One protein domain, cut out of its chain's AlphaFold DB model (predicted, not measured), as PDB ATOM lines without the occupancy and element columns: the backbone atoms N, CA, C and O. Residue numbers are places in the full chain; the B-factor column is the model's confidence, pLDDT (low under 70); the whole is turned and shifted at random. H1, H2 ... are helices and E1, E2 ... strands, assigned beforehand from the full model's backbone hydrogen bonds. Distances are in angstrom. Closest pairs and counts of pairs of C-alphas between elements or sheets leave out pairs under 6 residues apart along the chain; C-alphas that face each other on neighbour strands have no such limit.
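This is residues 17 to 96 of the 166 residues of the protein "Putative beta-lactamase transpeptidase-like" of Rosellinia necatrix (UniProt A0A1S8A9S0). A flat, loose model with little regular structure: one long helix, H1, lies alongside a two-stranded hairpin, E1 and E2, nearer to E2, and the unnamed residues 75 to 96 fold back on the other side of the hairpin. The 80 printed residues run H1, E1, E2, an antiparallel sheet in a mixed class, with only 30 residues in named elements. The radius of gyration of the C-alphas is 14.6 A and the spans are 41 by 32 by 16 A.

H1, residues 20 to 39, has 4 pairs of C-alphas within 8 A of E2, residues 70 to 74; the closest are Ser 26 and Phe 70, 5.9 A. Every O i to N i+4 pair of H1 is within hydrogen-bond range. E1, residues 54 to 58, and E2 form an antiparallel hairpin at 177 degrees, with N 56 and O 72 at 2.8 A.

H1 spans 28.6 A from C-alpha 20 at (-5.861, 13.895, -22.505). E1 spans 13.4 A; E2 spans 13.3 A and ends at C-alpha 74 (4.102, 29.383, -37.821).

The C-alphas of Ser 19 and Ser 82 are farthest apart, 42.4 A. The printed part has no cut. The links H1 to E1 and E1 to E2 are long. Residues 65 to 66 and 81 to 85 have pLDDT under 70.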
ATOM      1  N   LEU A  17      -5.102  10.602 -30.382       83.62
ATOM      2  CA  LEU A  17      -5.994  11.759 -30.509       83.62
ATOM      3  C   LEU A  17      -6.977  11.935 -29.351       83.62
ATOM      4  O   LEU A  17      -7.470  13.039 -29.140       83.62
ATOM      5  N   ILE A  18      -7.286  10.862 -28.621       87.62
ATOM      6  CA  ILE A  18      -8.225  10.886 -27.487       87.62
ATOM      7  C   ILE A  18      -7.505  10.892 -26.135       87.62
ATOM      8  O   ILE A  18      -8.144  10.842 -25.088       87.62
ATOM      9  N   SER A  19      -6.173  10.922 -26.144       91.31
ATOM     10  CA  SER A  19      -5.369  10.955 -24.930       91.31
ATOM     11  C   SER A  19      -5.297  12.376 -24.377       91.31
ATOM     12  O   SER A  19      -4.636  13.241 -24.954       91.31
ATOM     13  N   ASP A  20      -5.907  12.604 -23.211       93.38
ATOM     14  CA  ASP A  20      -5.861  13.895 -22.505       93.38
ATOM     15  C   ASP A  20      -4.423  14.385 -22.284       93.38
ATOM     16  O   ASP A  20      -4.125  15.573 -22.418       93.38
ATOM     17  N   ALA A  21      -3.507  13.459 -21.987       92.94
ATOM     18  CA  ALA A  21      -2.098  13.773 -21.793       92.94
ATOM     19  C   ALA A  21      -1.446  14.300 -23.081       92.94
ATOM     20  O   ALA A  21      -0.671  15.256 -23.026       92.94
ATOM     21  N   LEU A  22      -1.767  13.711 -24.240       91.75
ATOM     22  CA  LEU A  22      -1.228  14.152 -25.528       91.75
ATOM     23  C   LEU A  22      -1.878  15.443 -26.014       91.75
ATOM     24  O   LEU A  22      -1.179  16.287 -26.567       91.75
ATOM     25  N   ILE A  23      -3.168  15.644 -25.751       90.25
ATOM     26  CA  ILE A  23      -3.855  16.912 -26.025       90.25
ATOM     27  C   ILE A  23      -3.214  18.042 -25.208       90.25
ATOM     28  O   ILE A  23      -2.853  19.086 -25.759       90.25
ATOM     29  N   ALA A  24      -3.007  17.824 -23.904       94.62
ATOM     30  CA  ALA A  24      -2.351  18.794 -23.031       94.62
ATOM     31  C   ALA A  24      -0.911  19.081 -23.483       94.62
ATOM     32  O   ALA A  24      -0.508  20.242 -23.584       94.62
ATOM     33  N   TRP A  25      -0.157  18.032 -23.820       95.25
ATOM     34  CA  TRP A  25       1.199  18.155 -24.350       95.25
ATOM     35  C   TRP A  25       1.243  18.928 -25.673       95.25
ATOM     36  O   TRP A  25       2.063  19.828 -25.819       95.25
ATOM     37  N   SER A  26       0.340  18.635 -26.610       94.19
ATOM     38  CA  SER A  26       0.236  19.295 -27.919       94.19
ATOM     39  C   SER A  26      -0.030  20.796 -27.769       94.19
ATOM     40  O   SER A  26       0.647  21.627 -28.387       94.19
ATOM     41  N   SER A  27      -0.941  21.167 -26.862       94.56
ATOM     42  CA  SER A  27      -1.210  22.568 -26.530       94.56
ATOM     43  C   SER A  27       0.008  23.255 -25.910       94.56
ATOM     44  O   SER A  27       0.335  24.384 -26.283       94.56
ATOM     45  N   GLN A  28       0.691  22.596 -24.970       96.81
ATOM     46  CA  GLN A  28       1.882  23.146 -24.323       96.81
ATOM     47  C   GLN A  28       3.033  23.321 -25.322       96.81
ATOM     48  O   GLN A  28       3.691  24.361 -25.335       96.81
ATOM     49  N   LEU A  29       3.259  22.330 -26.187       96.19
ATOM     50  CA  LEU A  29       4.291  22.372 -27.214       96.19
ATOM     51  C   LEU A  29       4.028  23.496 -28.219       96.19
ATOM     52  O   LEU A  29       4.942  24.260 -28.511       96.19
ATOM     53  N   SER A  30       2.790  23.644 -28.693       96.44
ATOM     54  CA  SER A  30       2.413  24.721 -29.618       96.44
ATOM     55  C   SER A  30       2.676  26.107 -29.020       96.44
ATOM     56  O   SER A  30       3.225  26.982 -29.695       96.44
ATOM     57  N   GLY A  31       2.344  26.298 -27.737       95.75
ATOM     58  CA  GLY A  31       2.629  27.536 -27.006       95.75
ATOM     59  C   GLY A  31       4.128  27.811 -26.889       95.75
ATOM     60  O   GLY A  31       4.586  28.903 -27.223       95.75
ATOM     61  N   ASN A  32       4.905  26.799 -26.498       94.81
ATOM     62  CA  ASN A  32       6.358  26.909 -26.379       94.81
ATOM     63  C   ASN A  32       7.029  27.206 -27.728       94.81
ATOM     64  O   ASN A  32       7.886  28.081 -27.800       94.81
ATOM     65  N   LEU A  33       6.636  26.513 -28.801       94.12
ATOM     66  CA  LEU A  33       7.164  26.751 -30.146       94.12
ATOM     67  C   LEU A  33       6.837  28.160 -30.626       94.12
ATOM     68  O   LEU A  33       7.717  28.840 -31.145       94.12
ATOM     69  N   THR A  34       5.604  28.621 -30.405       93.12
ATOM     70  CA  THR A  34       5.203  29.998 -30.726       93.12
ATOM     71  C   THR A  34       6.084  31.002 -29.998       93.12
ATOM     72  O   THR A  34       6.630  31.900 -30.630       93.12
ATOM     73  N   GLN A  35       6.274  30.827 -28.687       92.62
ATOM     74  CA  GLN A  35       7.111  31.716 -27.891       92.62
ATOM     75  C   GLN A  35       8.548  31.743 -28.422       92.62
ATOM     76  O   GLN A  35       9.070  32.817 -28.696       92.62
ATOM     77  N   VAL A  36       9.165  30.577 -28.618       92.88
ATOM     78  CA  VAL A  36      10.556  30.460 -29.077       92.88
ATOM     79  C   VAL A  36      10.735  31.053 -30.480       92.88
ATOM     80  O   VAL A  36      11.701  31.771 -30.721       92.88
ATOM     81  N   LEU A  37       9.798  30.812 -31.402       91.75
ATOM     82  CA  LEU A  37       9.854  31.333 -32.774       91.75
ATOM     83  C   LEU A  37       9.589  32.841 -32.865       91.75
ATOM     84  O   LEU A  37      10.050  33.465 -33.821       91.75
ATOM     85  N   GLN A  38       8.885  33.417 -31.886       90.31
ATOM     86  CA  GLN A  38       8.646  34.859 -31.781       90.31
ATOM     87  C   GLN A  38       9.802  35.600 -31.110       90.31
ATOM     88  O   GLN A  38      10.174  36.683 -31.563       90.31
ATOM     89  N   THR A  39      10.349  35.048 -30.021       91.38
ATOM     90  CA  THR A  39      11.384  35.712 -29.211       91.38
ATOM     91  C   THR A  39      12.797  35.423 -29.695       91.38
ATOM     92  O   THR A  39      13.692  36.222 -29.440       91.38
ATOM     93  N   GLY A  40      13.013  34.286 -30.357       91.12
ATOM     94  CA  GLY A  40      14.342  33.816 -30.752       91.12
ATOM     95  C   GLY A  40      15.158  33.311 -29.576       91.12
ATOM     96  O   GLY A  40      16.364  33.161 -29.700       91.12
ATOM     97  N   GLN A  41      14.520  33.074 -28.431       92.50
ATOM     98  CA  GLN A  41      15.181  32.661 -27.201       92.50
ATOM     99  C   GLN A  41      14.771  31.240 -26.857       92.50
ATOM    100  O   GLN A  41      13.582  30.914 -26.822       92.50
ATOM    101  N   SER A  42      15.752  30.395 -26.564       91.38
ATOM    102  CA  SER A  42      15.510  29.030 -26.115       91.38
ATOM    103  C   SER A  42      16.485  28.634 -25.012       91.38
ATOM    104  O   SER A  42      17.561  29.210 -24.867       91.38
ATOM    105  N   ALA A  43      16.149  27.578 -24.269       91.75
ATOM    106  CA  ALA A  43      17.068  26.984 -23.298       91.75
ATOM    107  C   ALA A  43      18.360  26.422 -23.937       91.75
ATOM    108  O   ALA A  43      19.303  26.106 -23.217       91.75
ATOM    109  N   PHE A  44      18.403  26.295 -25.268       91.38
ATOM    110  CA  PHE A  44      19.533  25.765 -26.037       91.38
ATOM    111  C   PHE A  44      20.341  26.855 -26.754       91.38
ATOM    112  O   PHE A  44      21.277  26.538 -27.486       91.38
ATOM    113  N   GLY A  45      19.994  28.126 -26.537       91.44
ATOM    114  CA  GLY A  45      20.630  29.277 -27.164       91.44
ATOM    115  C   GLY A  45      19.643  30.159 -27.917       91.44
ATOM    116  O   GLY A  45      18.511  29.759 -28.216       91.44
ATOM    117  N   ASP A  46      20.111  31.365 -28.211       91.81
ATOM    118  CA  ASP A  46      19.362  32.355 -28.970       91.81
ATOM    119  C   ASP A  46      19.618  32.185 -30.471       91.81
ATOM    120  O   ASP A  46      20.695  31.762 -30.900       91.81
ATOM    121  N   PHE A  47      18.623  32.524 -31.279       89.00
ATOM    122  CA  PHE A  47      18.692  32.507 -32.734       89.00
ATOM    123  C   PHE A  47      17.875  33.657 -33.319       89.00
ATOM    124  O   PHE A  47      17.059  34.286 -32.641       89.00
ATOM    125  N   GLU A  48      18.074  33.931 -34.606       84.25
ATOM    126  CA  GLU A  48      17.257  34.900 -35.328       84.25
ATOM    127  C   GLU A  48      15.850  34.340 -35.544       84.25
ATOM    128  O   GLU A  48      15.545  33.685 -36.545       84.25
ATOM    129  N   ALA A  49      14.982  34.597 -34.568       75.06
ATOM    130  CA  ALA A  49      13.554  34.397 -34.714       75.06
ATOM    131  C   ALA A  49      13.003  35.191 -35.896       75.06
ATOM    132  O   ALA A  49      13.611  36.136 -36.400       75.06
ATOM    133  N   ASN A  50      11.786  34.832 -36.296       70.25
ATOM    134  CA  ASN A  50      10.985  35.598 -37.240       70.25
ATOM    135  C   ASN A  50      11.479  35.641 -38.689       70.25
ATOM    136  O   ASN A  50      10.732  36.133 -39.517       70.25
ATOM    137  N   THR A  51      12.640  35.100 -39.055       77.62
ATOM    138  CA  THR A  51      13.102  35.067 -40.462       77.62
ATOM    139  C   THR A  51      12.582  33.861 -41.248       77.62
ATOM    140  O   THR A  51      12.616  33.858 -42.475       77.62
ATOM    141  N   SER A  52      12.085  32.836 -40.551       83.44
ATOM    142  CA  SER A  52      11.650  31.574 -41.150       83.44
ATOM    143  C   SER A  52      10.238  31.196 -40.726       83.44
ATOM    144  O   SER A  52       9.844  31.350 -39.571       83.44
ATOM    145  N   SER A  53       9.484  30.671 -41.685       89.75
ATOM    146  CA  SER A  53       8.190  30.038 -41.455       89.75
ATOM    147  C   SER A  53       8.371  28.541 -41.234       89.75
ATOM    148  O   SER A  53       9.184  27.915 -41.914       89.75
ATOM    149  N   VAL A  54       7.602  27.957 -40.320       92.06
ATOM    150  CA  VAL A  54       7.767  26.560 -39.891       92.06
ATOM    151  C   VAL A  54       6.422  25.846 -39.918       92.06
ATOM    152  O   VAL A  54       5.419  26.412 -39.499       92.06
ATOM    153  N   SER A  55       6.413  24.602 -40.387       95.00
ATOM    154  CA  SER A  55       5.287  23.680 -40.222       95.00
ATOM    155  C   SER A  55       5.792  22.372 -39.633       95.00
ATOM    156  O   SER A  55       6.812  21.852 -40.084       95.00
ATOM    157  N   ILE A  56       5.099  21.861 -38.621       95.75
ATOM    158  CA  ILE A  56       5.402  20.593 -37.958       95.75
ATOM    159  C   ILE A  56       4.095  19.826 -37.831       95.75
ATOM    160  O   ILE A  56       3.177  20.270 -37.147       95.75
ATOM    161  N   THR A  57       4.054  18.649 -38.437       94.44
ATOM    162  CA  THR A  57       2.915  17.740 -38.350       94.44
ATOM    163  C   THR A  57       3.426  16.392 -37.863       94.44
ATOM    164  O   THR A  57       4.446  15.901 -38.352       94.44
ATOM    165  N   ILE A  58       2.748  15.801 -36.881       92.00
ATOM    166  CA  ILE A  58       3.086  14.486 -36.336       92.00
ATOM    167  C   ILE A  58       1.862  13.584 -36.452       92.00
ATOM    168  O   ILE A  58       0.769  13.913 -35.983       92.00
ATOM    169  N   VAL A  59       2.075  12.440 -37.092       90.56
ATOM    170  CA  VAL A  59       1.058  11.431 -37.385       90.56
ATOM    171  C   VAL A  59       1.446  10.095 -36.760       90.56
ATOM    172  O   VAL A  59       2.619   9.841 -36.483       90.56
ATOM    173  N   SER A  60       0.452   9.241 -36.539       87.62
ATOM    174  CA  SER A  60       0.640   7.853 -36.124       87.62
ATOM    175  C   SER A  60       0.205   6.934 -37.251       87.62
ATOM    176  O   SER A  60      -0.826   7.171 -37.867       87.62
ATOM    177  N   THR A  61       0.961   5.863 -37.485       87.12
ATOM    178  CA  THR A  61       0.572   4.808 -38.434       87.12
ATOM    179  C   THR A  61      -0.560   3.927 -37.903       87.12
ATOM    180  O   THR A  61      -1.086   3.108 -38.647       87.12
ATOM    181  N   GLN A  62      -0.892   4.039 -36.611       86.75
ATOM    182  CA  GLN A  62      -1.928   3.229 -35.965       86.75
ATOM    183  C   GLN A  62      -3.277   3.936 -35.849       86.75
ATOM    184  O   GLN A  62      -4.302   3.274 -35.697       86.75
ATOM    185  N   ASP A  63      -3.263   5.266 -35.864       82.62
ATOM    186  CA  ASP A  63      -4.474   6.080 -35.860       82.62
ATOM    187  C   ASP A  63      -4.827   6.467 -37.301       82.62
ATOM    188  O   ASP A  63      -4.039   6.257 -38.222       82.62
ATOM    189  N   ALA A  64      -6.028   7.007 -37.520       76.44
ATOM    190  CA  ALA A  64      -6.437   7.440 -38.852       76.44
ATOM    191  C   ALA A  64      -5.435   8.466 -39.421       76.44
ATOM    192  O   ALA A  64      -5.224   9.517 -38.816       76.44
ATOM    193  N   GLU A  65      -4.853   8.165 -40.590       63.72
ATOM    194  CA  GLU A  65      -3.779   8.963 -41.212       63.72
ATOM    195  C   GLU A  65      -4.171  10.433 -41.437       63.72
ATOM    196  O   GLU A  65      -3.327  11.326 -41.358       63.72
ATOM    197  N   ASP A  66      -5.465  10.696 -41.637       69.75
ATOM    198  CA  ASP A  66      -6.007  12.035 -41.886       69.75
ATOM    199  C   ASP A  66      -6.099  12.922 -40.628       69.75
ATOM    200  O   ASP A  66      -6.487  14.091 -40.717       69.75
ATOM    201  N   ALA A  67      -5.774  12.387 -39.448       81.56
ATOM    202  CA  ALA A  67      -5.910  13.080 -38.175       81.56
ATOM    203  C   ALA A  67      -4.562  13.126 -37.425       81.56
ATOM    204  O   ALA A  67      -4.292  12.277 -36.570       81.56
ATOM    205  N   PRO A  68      -3.696  14.118 -37.718       89.38
ATOM    206  CA  PRO A  68      -2.473  14.322 -36.949       89.38
ATOM    207  C   PRO A  68      -2.806  14.657 -35.492       89.38
ATOM    208  O   PRO A  68      -3.696  15.459 -35.213       89.38
ATOM    209  N   PHE A  69      -2.060  14.080 -34.546       89.62
ATOM    210  CA  PHE A  69      -2.212  14.420 -33.122       89.62
ATOM    211  C   PHE A  69      -1.444  15.688 -32.731       89.62
ATOM    212  O   PHE A  69      -1.608  16.219 -31.630       89.62
ATOM    213  N   PHE A  70      -0.623  16.195 -33.649       93.19
ATOM    214  CA  PHE A  70       0.034  17.484 -33.551       93.19
ATOM    215  C   PHE A  70       0.134  18.109 -34.943       93.19
ATOM    216  O   PHE A  70       0.715  17.501 -35.841       93.19
ATOM    217  N   ASP A  71      -0.418  19.308 -35.115       93.69
ATOM    218  CA  ASP A  71      -0.347  20.068 -36.364       93.69
ATOM    219  C   ASP A  71      -0.111  21.544 -36.035       93.69
ATOM    220  O   ASP A  71      -0.958  22.216 -35.443       93.69
ATOM    221  N   PHE A  72       1.090  22.025 -36.339       96.00
ATOM    222  CA  PHE A  72       1.578  23.339 -35.946       96.00
ATOM    223  C   PHE A  72       2.116  24.088 -37.158       96.00
ATOM    224  O   PHE A  72       2.977  23.589 -37.882       96.00
ATOM    225  N   HIS A  73       1.664  25.329 -37.325       95.25
ATOM    226  CA  HIS A  73       2.069  26.209 -38.412       95.25
ATOM    227  C   HIS A  73       2.413  27.591 -37.864       95.25
ATOM    228  O   HIS A  73       1.603  28.226 -37.189       95.25
ATOM    229  N   TYR A  74       3.607  28.069 -38.190       92.94
ATOM    230  CA  TYR A  74       4.102  29.383 -37.821       92.94
ATOM    231  C   TYR A  74       4.434  30.189 -39.070       92.94
ATOM    232  O   TYR A  74       5.304  29.809 -39.861       92.94
ATOM    233  N   ALA A  75       3.746  31.319 -39.222       91.31
ATOM    234  CA  ALA A  75       4.040  32.314 -40.236       91.31
ATOM    235  C   ALA A  75       5.037  33.331 -39.681       91.31
ATOM    236  O   ALA A  75       4.759  34.015 -38.697       91.31
ATOM    237  N   SER A  76       6.192  33.437 -40.330       87.44
ATOM    238  CA  SER A  76       7.150  34.499 -40.040       87.44
ATOM    239  C   SER A  76       6.519  35.875 -40.324       87.44
ATOM    240  O   SER A  76       5.858  36.043 -41.351       87.44
ATOM    241  N   PRO A  77       6.755  36.891 -39.475       83.69
ATOM    242  CA  PRO A  77       6.299  38.256 -39.738       83.69
ATOM    243  C   PRO A  77       7.075  38.943 -40.877       83.69
ATOM    244  O   PRO A  77       6.692  40.029 -41.296       83.69
ATOM    245  N   PHE A  78       8.148  38.325 -41.383       78.88
ATOM    246  CA  PHE A  78       8.947  38.794 -42.521       78.88
ATOM    247  C   PHE A  78       8.696  37.966 -43.790       78.88
ATOM    248  O   PHE A  78       9.550  37.906 -44.675       78.88
ATOM    249  N   LEU A  79       7.539  37.301 -43.890       77.75
ATOM    250  CA  LEU A  79       7.112  36.668 -45.134       77.75
ATOM    251  C   LEU A  79       7.099  37.705 -46.260       77.75
ATOM    252  O   LEU A  79       6.434  38.733 -46.166       77.75
ATOM    253  N   ASN A  80       7.853  37.423 -47.322       70.56
ATOM    254  CA  ASN A  80       7.849  38.261 -48.507       70.56
ATOM    255  C   ASN A  80       6.551  38.017 -49.290       70.56
ATOM    256  O   ASN A  80       6.403  36.989 -49.957       70.56
ATOM    257  N   ASP A  81       5.619  38.958 -49.197       69.94
ATOM    258  CA  ASP A  81       4.342  38.962 -49.915       69.94
ATOM    259  C   ASP A  81       4.484  39.427 -51.376       69.94
ATOM    260  O   ASP A  81       3.593  39.204 -52.197       69.94
ATOM    261  N   SER A  82       5.626  40.024 -51.727       66.44
ATOM    262  CA  SER A  82       5.797  40.781 -52.972       66.44
ATOM    263  C   SER A  82       6.091  39.958 -54.235       66.44
ATOM    264  O   SER A  82       6.337  40.545 -55.283       66.44
ATOM    265  N   ASP A  83       6.008  38.623 -54.188       59.44
ATOM    266  CA  ASP A  83       6.321  37.761 -55.346       59.44
ATOM    267  C   ASP A  83       5.399  36.526 -55.471       59.44
ATOM    268  O   ASP A  83       5.815  35.425 -55.830       59.44
ATOM    269  N   GLY A  84       4.120  36.683 -55.107       64.12
ATOM    270  CA  GLY A  84       3.138  35.584 -55.127       64.12
ATOM    271  C   GLY A  84       3.269  34.601 -53.956       64.12
ATOM    272  O   GLY A  84       2.747  33.486 -54.018       64.12
ATOM    273  N   GLY A  85       3.970  35.007 -52.892       68.50
ATOM    274  CA  GLY A  85       4.058  34.286 -51.623       68.50
ATOM    275  C   GLY A  85       2.741  34.292 -50.835       68.50
ATOM    276  O   GLY A  85       1.801  35.019 -51.151       68.50
ATOM    277  N   THR A  86       2.656  33.458 -49.795       75.69
ATOM    278  CA  THR A  86       1.484  33.406 -48.906       75.69
ATOM    279  C   THR A  86       1.644  34.344 -47.712       75.69
ATOM    280  O   THR A  86       2.716  34.416 -47.117       75.69
ATOM    281  N   ASN A  87       0.548  34.986 -47.300       79.06
ATOM    282  CA  ASN A  87       0.483  35.806 -46.081       79.06
ATOM    283  C   ASN A  87       0.219  34.976 -44.817       79.06
ATOM    284  O   ASN A  87       0.194  35.498 -43.706       79.06
ATOM    285  N   SER A  88      -0.042  33.679 -44.985       87.19
ATOM    286  CA  SER A  88      -0.301  32.758 -43.886       87.19
ATOM    287  C   SER A  88       0.291  31.392 -44.182       87.19
ATOM    288  O   SER A  88       0.271  30.910 -45.317       87.19
ATOM    289  N   VAL A  89       0.823  30.758 -43.149       90.81
ATOM    290  CA  VAL A  89       1.333  29.397 -43.244       90.81
ATOM    291  C   VAL A  89       0.242  28.453 -42.785       90.81
ATOM    292  O   VAL A  89      -0.354  28.645 -41.729       90.81
ATOM    293  N   THR A  90      -0.039  27.454 -43.606       91.62
ATOM    294  CA  THR A  90      -1.067  26.446 -43.360       91.62
ATOM    295  C   THR A  90      -0.533  25.084 -43.779       91.62
ATOM    296  O   THR A  90       0.487  24.998 -44.465       91.62
ATOM    297  N   LYS A  91      -1.281  24.020 -43.488       91.88
ATOM    298  CA  LYS A  91      -1.000  22.672 -43.998       91.88
ATOM    299  C   LYS A  91      -0.863  22.565 -45.524       91.88
ATOM    300  O   LYS A  91      -0.274  21.614 -46.015       91.88
ATOM    301  N   ASN A  92      -1.391  23.537 -46.274       91.38
ATOM    302  CA  ASN A  92      -1.328  23.568 -47.738       91.38
ATOM    303  C   ASN A  92      -0.188  24.453 -48.275       91.38
ATOM    304  O   ASN A  92      -0.076  24.648 -49.485       91.38
ATOM    305  N   SER A  93       0.629  25.046 -47.401       91.00
ATOM    306  CA  SER A  93       1.764  25.869 -47.814       91.00
ATOM    307  C   SER A  93       2.841  25.022 -48.497       91.00
ATOM    308  O   SER A  93       3.163  23.921 -48.058       91.00
ATOM    309  N   ILE A  94       3.415  25.551 -49.580       89.88
ATOM    310  CA  ILE A  94       4.422  24.856 -50.390       89.88
ATOM    311  C   ILE A  94       5.822  25.247 -49.915       89.88
ATOM    312  O   ILE A  94       6.140  26.431 -49.799       89.88
ATOM    313  N   TYR A  95       6.679  24.248 -49.698       89.44
ATOM    314  CA  TYR A  95       8.057  24.426 -49.243       89.44
ATOM    315  C   TYR A  95       9.059  23.903 -50.269       89.44
ATOM    316  O   TYR A  95       8.852  22.866 -50.899       89.44
ATOM    317  N   ARG A  96      10.201  24.586 -50.397       91.38
ATOM    318  CA  ARG A  96      11.369  24.024 -51.088       91.38
ATOM    319  C   ARG A  96      12.011  22.987 -50.169       91.38
ATOM    320  O   ARG A  96      12.511  23.334 -49.107       91.38
TER     321      ARG A  96